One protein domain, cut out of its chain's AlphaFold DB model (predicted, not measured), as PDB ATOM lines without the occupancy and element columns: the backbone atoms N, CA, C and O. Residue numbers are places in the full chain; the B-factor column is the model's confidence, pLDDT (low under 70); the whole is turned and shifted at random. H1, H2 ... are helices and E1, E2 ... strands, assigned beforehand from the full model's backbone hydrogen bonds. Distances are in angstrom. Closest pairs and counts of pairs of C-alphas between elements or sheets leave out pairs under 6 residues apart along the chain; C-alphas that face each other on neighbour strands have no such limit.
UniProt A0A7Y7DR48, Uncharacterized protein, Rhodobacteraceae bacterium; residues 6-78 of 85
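What this domain is: This is residues 6 to 78 of the 85 residues of an uncharacterized protein of Rhodobacteraceae bacterium (UniProt A0A7Y7DR48). What does the model look like at first sight? One strongly twisted sheet of five strands makes a wall, with the single helix H1 packed along one face over E3 and E2 and the other face bare of named helices. After H1 a long loop, residues 58 to 73, leads back to E5 at the sheet's edge beside E1. What is it made of, and how large is it? The printed part has 73 residues with five named strands and one named helix, in the order E1 E2 E3 E4 H1 E5; the sheet runs E4 E3 E2 E1 E5, antiparallel throughout, and the class is mixed. It is compact, with a radius of gyration of the C-alphas of 11.5 A, yet elongated, spanning 37 by 21 by 20 A.

How they stand to each other: How do the first four strands pair? E1, residues 6 to 13, E2, residues 16 to 23, E3, residues 28 to 32, and E4, residues 35 to 40, form a meander, each strand the antiparallel neighbour of the one before, and each step is a hairpin. N 9 and O 20 are 2.7 A apart, N 31 and O 19 2.7 A, and N 37 and O 30 2.7 A, each within hydrogen-bond range. Where is the helix? H1, residues 43 to 57, is on the sheet at a height over the sheet of 7.6 A, over E3 and only just over E2, on which 3 of its C-alphas fall; these are two layers, a helix on one face of a sheet. It runs along the strands, at 19 degrees to E3 on the local plane, and its closest C-alphas to E3 are those of Ala 46 and Leu 30, 5.8 A apart. Every O i to N i+4 pair in H1 is within hydrogen-bond range. What is beside E1 on its other side? E5, residues 74 to 77, is an edge strand antiparallel to E1 at 149 degrees, with N 10 and O 74 within hydrogen-bond range at 2.8 A; E5 and E4 are apart.

Where its parts are: Where does the first strand run? E1 goes 23.3 A from C-alpha 6 at (51.809, 28.589, 34.330) to C-alpha 13 at (39.056, 13.190, 46.377). How long are the others? E2 measures 22.2 A, E3 13.2 A, E4 14.9 A and H1 21.4 A. Where does the last strand end? E5, 9.9 A long, ends with C-alpha 77 at (51.379, 21.883, 32.937).

The domain as a whole: Which C-alphas are farthest apart? Those of Ser 24 and Ala 60, at 36.9 A. Are there cuts or long links? The printed part has no cut, and the link from H1 to E5, 16 residues, is long; the other links are tight. Where is confidence low? Residues 57 to 68 and residue 78 have pLDDT under 70, against a mean of 79.4 for the printed part.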
ATOM      1  N   GLU A   6      50.545  29.203  34.772       75.75
ATOM      2  CA  GLU A   6      51.809  28.589  34.330       75.75
ATOM      3  C   GLU A   6      51.763  27.063  34.448       75.75
ATOM      4  O   GLU A   6      52.079  26.318  33.525       75.75
ATOM      5  N   TYR A   7      51.352  26.585  35.616       81.75
ATOM      6  CA  TYR A   7      51.207  25.173  35.934       81.75
ATOM      7  C   TYR A   7      50.170  25.029  37.040       81.75
ATOM      8  O   TYR A   7      49.776  26.006  37.678       81.75
ATOM      9  N   GLY A   8      49.700  23.814  37.277       88.56
ATOM     10  CA  GLY A   8      48.753  23.558  38.342       88.56
ATOM     11  C   GLY A   8      48.934  22.195  38.976       88.56
ATOM     12  O   GLY A   8      49.711  21.358  38.528       88.56
ATOM     13  N   PHE A   9      48.191  21.975  40.048       89.19
ATOM     14  CA  PHE A   9      48.121  20.714  40.756       89.19
ATOM     15  C   PHE A   9      46.678  20.247  40.777       89.19
ATOM     16  O   PHE A   9      45.809  20.978  41.239       89.19
ATOM     17  N   GLN A  10      46.418  19.031  40.313       90.12
ATOM     18  CA  GLN A  10      45.104  18.407  40.385       90.12
ATOM     19  C   GLN A  10      45.115  17.287  41.425       90.12
ATOM     20  O   GLN A  10      46.043  16.476  41.466       90.12
ATOM     21  N   ALA A  11      44.072  17.222  42.242       87.12
ATOM     22  CA  ALA A  11      43.786  16.106  43.128       87.12
ATOM     23  C   ALA A  11      42.299  15.750  43.030       87.12
ATOM     24  O   ALA A  11      41.445  16.627  42.980       87.12
ATOM     25  N   GLU A  12      41.991  14.459  43.005       86.25
ATOM     26  CA  GLU A  12      40.618  13.947  42.954       86.25
ATOM     27  C   GLU A  12      40.346  13.220  44.270       86.25
ATOM     28  O   GLU A  12      41.020  12.237  44.592       86.25
ATOM     29  N   LEU A  13      39.426  13.749  45.076       78.75
ATOM     30  CA  LEU A  13      39.056  13.190  46.377       78.75
ATOM     31  C   LEU A  13      37.549  13.263  46.566       78.75
ATOM     32  O   LEU A  13      36.959  14.300  46.296       78.75
ATOM     33  N   ALA A  14      36.961  12.204  47.130       75.38
ATOM     34  CA  ALA A  14      35.553  12.185  47.538       75.38
ATOM     35  C   ALA A  14      34.588  12.631  46.418       75.38
ATOM     36  O   ALA A  14      33.664  13.392  46.666       75.38
ATOM     37  N   ASP A  15      34.838  12.181  45.181       81.19
ATOM     38  CA  ASP A  15      34.082  12.575  43.974       81.19
ATOM     39  C   ASP A  15      34.233  14.056  43.561       81.19
ATOM     40  O   ASP A  15      33.674  14.488  42.560       81.19
ATOM     41  N   HIS A  16      35.053  14.829  44.275       84.75
ATOM     42  CA  HIS A  16      35.361  16.219  43.966       84.75
ATOM     43  C   HIS A  16      36.736  16.362  43.309       84.75
ATOM     44  O   HIS A  16      37.736  15.759  43.720       84.75
ATOM     45  N   ILE A  17      36.798  17.226  42.296       87.44
ATOM     46  CA  ILE A  17      38.040  17.579  41.609       87.44
ATOM     47  C   ILE A  17      38.567  18.889  42.189       87.44
ATOM     48  O   ILE A  17      37.923  19.929  42.075       87.44
ATOM     49  N   PHE A  18      39.762  18.841  42.768       88.25
ATOM     50  CA  PHE A  18      40.504  19.994  43.260       88.25
ATOM     51  C   PHE A  18      41.600  20.343  42.270       88.25
ATOM     52  O   PHE A  18      42.417  19.493  41.914       88.25
ATOM     53  N   ARG A  19      41.662  21.602  41.856       89.44
ATOM     54  CA  ARG A  19      42.738  22.137  41.028       89.44
ATOM     55  C   ARG A  19      43.327  23.354  41.709       89.44
ATOM     56  O   ARG A  19      42.602  24.224  42.157       89.44
ATOM     57  N   ILE A  20      44.641  23.412  41.815       90.31
ATOM     58  CA  ILE A  20      45.356  24.591  42.285       90.31
ATOM     59  C   ILE A  20      46.159  25.108  41.111       90.31
ATOM     60  O   ILE A  20      47.032  24.398  40.626       90.31
ATOM     61  N   TYR A  21      45.907  26.328  40.678       88.56
ATOM     62  CA  TYR A  21      46.652  26.953  39.602       88.56
ATOM     63  C   TYR A  21      47.725  27.875  40.161       88.56
ATOM     64  O   TYR A  21      47.439  28.663  41.058       88.56
ATOM     65  N   HIS A  22      48.944  27.792  39.636       88.69
ATOM     66  CA  HIS A  22      49.990  28.775  39.870       88.69
ATOM     67  C   HIS A  22      49.843  29.923  38.875       88.69
ATOM     68  O   HIS A  22      49.828  29.722  37.658       88.69
ATOM     69  N   LEU A  23      49.729  31.121  39.426       86.44
ATOM     70  CA  LEU A  23      49.591  32.370  38.701       86.44
ATOM     71  C   LEU A  23      50.970  33.014  38.553       86.44
ATOM     72  O   LEU A  23      51.774  32.944  39.481       86.44
ATOM     73  N   SER A  24      51.223  33.719  37.446       82.94
ATOM     74  CA  SER A  24      52.527  34.367  37.199       82.94
ATOM     75  C   SER A  24      52.942  35.399  38.259       82.94
ATOM     76  O   SER A  24      54.113  35.753  38.358       82.94
ATOM     77  N   ASP A  25      51.994  35.892  39.059       84.94
ATOM     78  CA  ASP A  25      52.246  36.771  40.212       84.94
ATOM     79  C   ASP A  25      52.883  36.027  41.413       84.94
ATOM     80  O   ASP A  25      53.231  36.633  42.422       84.94
ATOM     81  N   GLY A  26      53.039  34.701  41.329       84.50
ATOM     82  CA  GLY A  26      53.546  33.840  42.405       84.50
ATOM     83  C   GLY A  26      52.471  33.379  43.394       84.50
ATOM     84  O   GLY A  26      52.758  32.679  44.364       84.50
ATOM     85  N   SER A  27      51.221  33.778  43.167       90.06
ATOM     86  CA  SER A  27      50.058  33.339  43.938       90.06
ATOM     87  C   SER A  27      49.431  32.068  43.360       90.06
ATOM     88  O   SER A  27      49.677  31.695  42.217       90.06
ATOM     89  N   TYR A  28      48.553  31.440  44.135       89.38
ATOM     90  CA  TYR A  28      47.854  30.215  43.776       89.38
ATOM     91  C   TYR A  28      46.338  30.421  43.815       89.38
ATOM     92  O   TYR A  28      45.828  31.033  44.746       89.38
ATOM     93  N   GLU A  29      45.595  29.894  42.851       90.31
ATOM     94  CA  GLU A  29      44.126  29.923  42.838       90.31
ATOM     95  C   GLU A  29      43.582  28.507  43.003       90.31
ATOM     96  O   GLU A  29      44.002  27.601  42.288       90.31
ATOM     97  N   LEU A  30      42.678  28.299  43.960       89.56
ATOM     98  CA  LEU A  30      42.036  27.005  44.170       89.56
ATOM     99  C   LEU A  30      40.745  26.947  43.352       89.56
ATOM    100  O   LEU A  30      39.928  27.843  43.419       89.56
ATOM    101  N   GLU A  31      40.499  25.864  42.643       89.75
ATOM    102  CA  GLU A  31      39.238  25.550  41.986       89.75
ATOM    103  C   GLU A  31      38.754  24.207  42.513       89.75
ATOM    104  O   GLU A  31      39.521  23.247  42.598       89.75
ATOM    105  N   VAL A  32      37.481  24.145  42.884       88.00
ATOM    106  CA  VAL A  32      36.841  22.914  43.330       88.00
ATOM    107  C   VAL A  32      35.606  22.683  42.488       88.00
ATOM    108  O   VAL A  32      34.742  23.551  42.422       88.00
ATOM    109  N   ASP A  33      35.535  21.536  41.821       87.06
ATOM    110  CA  ASP A  33      34.404  21.171  40.956       87.06
ATOM    111  C   ASP A  33      34.113  22.210  39.846       87.06
ATOM    112  O   ASP A  33      32.979  22.450  39.447       87.06
ATOM    113  N   GLY A  34      35.153  22.902  39.365       84.62
ATOM    114  CA  GLY A  34      35.014  24.000  38.398       84.62
ATOM    115  C   GLY A  34      34.596  25.346  39.005       84.62
ATOM    116  O   GLY A  34      34.532  26.345  38.289       84.62
ATOM    117  N   ALA A  35      34.357  25.416  40.316       84.12
ATOM    118  CA  ALA A  35      34.141  26.663  41.037       84.12
ATOM    119  C   ALA A  35      35.464  27.192  41.607       84.12
ATOM    120  O   ALA A  35      36.070  26.591  42.496       84.12
ATOM    121  N   ARG A  36      35.910  28.349  41.111       82.50
ATOM    122  CA  ARG A  36      37.101  29.034  41.628       82.50
ATOM    123  C   ARG A  36      36.834  29.561  43.035       82.50
ATOM    124  O   ARG A  36      35.978  30.415  43.255       82.50
ATOM    125  N   SER A  37      37.582  29.010  43.972       71.00
ATOM    126  CA  SER A  37      37.684  29.408  45.363       71.00
ATOM    127  C   SER A  37      38.921  30.299  45.560       71.00
ATOM    128  O   SER A  37      39.812  30.359  44.720       71.00
ATOM    129  N   GLY A  38      38.946  31.067  46.646       78.81
ATOM    130  CA  GLY A  38      39.811  32.245  46.798       78.81
ATOM    131  C   GLY A  38      41.312  32.077  46.482       78.81
ATOM    132  O   GLY A  38      41.907  31.005  46.613       78.81
ATOM    133  N   ARG A  39      41.942  33.204  46.120       88.62
ATOM    134  CA  ARG A  39      43.381  33.322  45.837       88.62
ATOM    135  C   ARG A  39      44.204  33.171  47.120       88.62
ATOM    136  O   ARG A  39      43.940  33.815  48.133       88.62
ATOM    137  N   CYS A  40      45.228  32.337  47.052       88.31
ATOM    138  CA  CYS A  40      46.142  31.980  48.124       88.31
ATOM    139  C   CYS A  40      47.557  32.476  47.801       88.31
ATOM    140  O   CYS A  40      47.998  32.426  46.659       88.31
ATOM    141  N   GLY A  41      48.306  32.928  48.808       89.00
ATOM    142  CA  GLY A  41      49.692  33.376  48.605       89.00
ATOM    143  C   GLY A  41      50.705  32.237  48.458       89.00
ATOM    144  O   GLY A  41      51.816  32.463  48.001       89.00
ATOM    145  N   THR A  42      50.346  31.015  48.859       89.12
ATOM    146  CA  THR A  42      51.234  29.847  48.820       89.12
ATOM    147  C   THR A  42      50.469  28.582  48.446       89.12
ATOM    148  O   THR A  42      49.265  28.464  48.699       89.12
ATOM    149  N   LEU A  43      51.188  27.600  47.894       86.19
ATOM    150  CA  LEU A  43      50.638  26.286  47.560       86.19
ATOM    151  C   LEU A  43      50.051  25.590  48.794       86.19
ATOM    152  O   LEU A  43      48.994  24.971  48.720       86.19
ATOM    153  N   GLU A  44      50.714  25.705  49.944       86.62
ATOM    154  CA  GLU A  44      50.243  25.126  51.206       86.62
ATOM    155  C   GLU A  44      48.916  25.738  51.663       86.62
ATOM    156  O   GLU A  44      48.030  25.000  52.092       86.62
ATOM    157  N   ALA A  45      48.734  27.056  51.513       87.31
ATOM    158  CA  ALA A  45      47.471  27.718  51.835       87.31
ATOM    159  C   ALA A  45      46.331  27.270  50.904       87.31
ATOM    160  O   ALA A  45      45.217  27.021  51.373       87.31
ATOM    161  N   ALA A  46      46.615  27.089  49.610       88.19
ATOM    162  CA  ALA A  46      45.642  26.565  48.651       88.19
ATOM    163  C   ALA A  46      45.243  25.116  48.982       88.19
ATOM    164  O   ALA A  46      44.057  24.784  49.018       88.19
ATOM    165  N   ARG A  47      46.217  24.263  49.324       85.31
ATOM    166  CA  ARG A  47      45.966  22.887  49.787       85.31
ATOM    167  C   ARG A  47      45.157  22.852  51.080       85.31
ATOM    168  O   ARG A  47      44.264  22.023  51.217       85.31
ATOM    169  N   ASN A  48      45.452  23.746  52.021       84.69
ATOM    170  CA  ASN A  48      44.718  23.840  53.277       84.69
ATOM    171  C   ASN A  48      43.266  24.294  53.047       84.69
ATOM    172  O   ASN A  48      42.355  23.716  53.627       84.69
ATOM    173  N   SER A  49      43.034  25.247  52.138       86.56
ATOM    174  CA  SER A  49      41.676  25.653  51.748       86.56
ATOM    175  C   SER A  49      40.894  24.505  51.102       86.56
ATOM    176  O   SER A  49      39.721  24.317  51.414       86.56
ATOM    177  N   ALA A  50      41.546  23.694  50.261       83.31
ATOM    178  CA  ALA A  50      40.940  22.487  49.698       83.31
ATOM    179  C   ALA A  50      40.546  21.481  50.793       83.31
ATOM    180  O   ALA A  50      39.456  20.913  50.752       83.31
ATOM    181  N   ALA A  51      41.405  21.303  51.804       79.81
ATOM    182  CA  ALA A  51      41.121  20.447  52.955       79.81
ATOM    183  C   ALA A  51      39.916  20.951  53.758       79.81
ATOM    184  O   ALA A  51      39.001  20.180  54.027       79.81
ATOM    185  N   GLN A  52      39.878  22.250  54.064       79.31
ATOM    186  CA  GLN A  52      38.776  22.874  54.801       79.31
ATOM    187  C   GLN A  52      37.443  22.787  54.050       79.31
ATOM    188  O   GLN A  52      36.388  22.655  54.671       79.31
ATOM    189  N   PHE A  53      37.477  22.855  52.716       80.69
ATOM    190  CA  PHE A  53      36.290  22.658  51.890       80.69
ATOM    191  C   PHE A  53      35.755  21.229  52.034       80.69
ATOM    192  O   PHE A  53      34.572  21.054  52.311       80.69
ATOM    193  N   LEU A  54      36.627  20.219  51.949       76.31
ATOM    194  CA  LEU A  54      36.250  18.820  52.188       76.31
ATOM    195  C   LEU A  54      35.694  18.602  53.597       76.31
ATOM    196  O   LEU A  54      34.655  17.968  53.745       76.31
ATOM    197  N   GLU A  55      36.335  19.170  54.621       75.00
ATOM    198  CA  GLU A  55      35.853  19.106  56.009       75.00
ATOM    199  C   GLU A  55      34.482  19.778  56.190       75.00
ATOM    200  O   GLU A  55      33.700  19.360  57.044       75.00
ATOM    201  N   SER A  56      34.170  20.801  55.386       72.88
ATOM    202  CA  SER A  56      32.859  21.464  55.402       72.88
ATOM    203  C   SER A  56      31.778  20.707  54.635       72.88
ATOM    204  O   SER A  56      30.611  20.818  55.003       72.88
ATOM    205  N   ILE A  57      32.114  19.972  53.570       69.25
ATOM    206  CA  ILE A  57      31.124  19.164  52.838       69.25
ATOM    207  C   ILE A  57      30.829  17.880  53.609       69.25
ATOM    208  O   ILE A  57      29.671  17.558  53.876       69.25
ATOM    209  N   GLU A  58      31.875  17.159  54.011       61.72
ATOM    210  CA  GLU A  58      31.774  15.968  54.845       61.72
ATOM    211  C   GLU A  58      31.983  16.352  56.309       61.72
ATOM    212  O   GLU A  58      33.033  16.110  56.900       61.72
ATOM    213  N   PHE A  59      30.943  16.931  56.903       50.38
ATOM    214  CA  PHE A  59      30.802  17.262  58.328       50.38
ATOM    215  C   PHE A  59      30.917  16.024  59.271       50.38
ATOM    216  O   PHE A  59      30.083  15.858  60.157       50.38
ATOM    217  N   ALA A  60      31.869  15.089  59.105       49.69
ATOM    218  CA  ALA A  60      31.958  13.910  59.982       49.69
ATOM    219  C   ALA A  60      33.269  13.102  60.000       49.69
ATOM    220  O   ALA A  60      33.562  12.505  61.037       49.69
ATOM    221  N   GLU A  61      34.064  13.021  58.931       51.59
ATOM    222  CA  GLU A  61      35.249  12.149  58.945       51.59
ATOM    223  C   GLU A  61      36.540  12.971  58.851       51.59
ATOM    224  O   GLU A  61      36.969  13.373  57.774       51.59
ATOM    225  N   HIS A  62      37.227  13.128  59.991       55.28
ATOM    226  CA  HIS A  62      38.606  13.645  60.166       55.28
ATOM    227  C   HIS A  62      39.678  12.994  59.252       55.28
ATOM    228  O   HIS A  62      40.877  13.218  59.417       55.28
ATOM    229  N   LYS A  63      39.287  12.125  58.319       57.59
ATOM    230  CA  LYS A  63      40.173  11.376  57.434       57.59
ATOM    231  C   LYS A  63      40.711  12.238  56.287       57.59
ATOM    232  O   LYS A  63      41.818  11.967  55.829       57.59
ATOM    233  N   TYR A  64      40.007  13.289  55.850       58.38
ATOM    234  CA  TYR A  64      40.388  14.041  54.640       58.38
ATOM    235  C   TYR A  64      41.572  14.996  54.806       58.38
ATOM    236  O   TYR A  64      42.367  15.137  53.874       58.38
ATOM    237  N   THR A  65      41.796  15.547  56.002       57.56
ATOM    238  CA  THR A  65      43.010  16.330  56.310       57.56
ATOM    239  C   THR A  65      44.285  15.502  56.177       57.56
ATOM    240  O   THR A  65      45.331  16.031  55.804       57.56
ATOM    241  N   GLN A  66      44.209  14.184  56.398       57.44
ATOM    242  CA  GLN A  66      45.320  13.263  56.148       57.44
ATOM    243  C   GLN A  66      45.392  12.755  54.704       57.44
ATOM    244  O   GLN A  66      46.399  12.142  54.339       57.44
ATOM    245  N   LEU A  67      44.352  12.965  53.891       56.75
ATOM    246  CA  LEU A  67      44.290  12.467  52.519       56.75
ATOM    247  C   LEU A  67      44.956  13.422  51.533       56.75
ATOM    248  O   LEU A  67      45.637  12.935  50.643       56.75
ATOM    249  N   LEU A  68      44.927  14.743  51.738       64.38
ATOM    250  CA  LEU A  68      45.634  15.721  50.886       64.38
ATOM    251  C   LEU A  68      47.164  15.730  51.074       64.38
ATOM    252  O   LEU A  68      47.816  16.776  51.108       64.38
ATOM    253  N   LYS A  69      47.770  14.544  51.165       70.75
ATOM    254  CA  LYS A  69      49.215  14.360  51.111       70.75
ATOM    255  C   LYS A  69      49.752  14.960  49.813       70.75
ATOM    256  O   LYS A  69      49.107  14.830  48.770       70.75
ATOM    257  N   PRO A  70      50.970  15.527  49.829       71.00
ATOM    258  CA  PRO A  70      51.614  16.046  48.625       71.00
ATOM    259  C   PRO A  70      51.667  15.010  47.488       71.00
ATOM    260  O   PRO A  70      51.599  15.389  46.330       71.00
ATOM    261  N   SER A  71      51.690  13.712  47.811       77.12
ATOM    262  CA  SER A  71      51.673  12.601  46.851       77.12
ATOM    263  C   SER A  71      50.376  12.435  46.046       77.12
ATOM    264  O   SER A  71      50.395  11.718  45.051       77.12
ATOM    265  N   MET A  72      49.252  13.028  46.469       80.31
ATOM    266  CA  MET A  72      47.980  12.938  45.729       80.31
ATOM    267  C   MET A  72      47.799  14.068  44.717       80.31
ATOM    268  O   MET A  72      46.993  13.949  43.799       80.31
ATOM    269  N   TRP A  73      48.564  15.146  44.874       84.31
ATOM    270  CA  TRP A  73      48.575  16.262  43.947       84.31
ATOM    271  C   TRP A  73      49.431  15.896  42.743       84.31
ATOM    272  O   TRP A  73      50.649  15.754  42.851       84.31
ATOM    273  N   LYS A  74      48.787  15.744  41.591       86.81
ATOM    274  CA  LYS A  74      49.471  15.574  40.315       86.81
ATOM    275  C   LYS A  74      49.701  16.943  39.711       86.81
ATOM    276  O   LYS A  74      48.746  17.677  39.469       86.81
ATOM    277  N   GLU A  75      50.962  17.280  39.493       87.75
ATOM    278  CA  GLU A  75      51.308  18.453  38.704       87.75
ATOM    279  C   GLU A  75      50.827  18.244  37.266       87.75
ATOM    280  O   GLU A  75      51.006  17.169  36.685       87.75
ATOM    281  N   PHE A  76      50.190  19.261  36.711       83.06
ATOM    282  CA  PHE A  76      49.880  19.341  35.300       83.06
ATOM    283  C   PHE A  76      50.399  20.678  34.784       83.06
ATOM    284  O   PHE A  76      50.192  21.723  35.403       83.06
ATOM    285  N   CYS A  77      51.086  20.650  33.646       72.56
ATOM    286  CA  CYS A  77      51.379  21.883  32.937       72.56
ATOM    287  C   CYS A  77      50.054  22.430  32.417       72.56
ATOM    288  O   CYS A  77      49.312  21.716  31.736       72.56
ATOM    289  N   TYR A  78      49.749  23.675  32.767       67.44
ATOM    290  CA  TYR A  78      48.687  24.380  32.082       67.44
ATOM    291  C   TYR A  78      49.266  24.720  30.715       67.44
ATOM    292  O   TYR A  78      50.198  25.511  30.619       67.44
TER     293      TYR A  78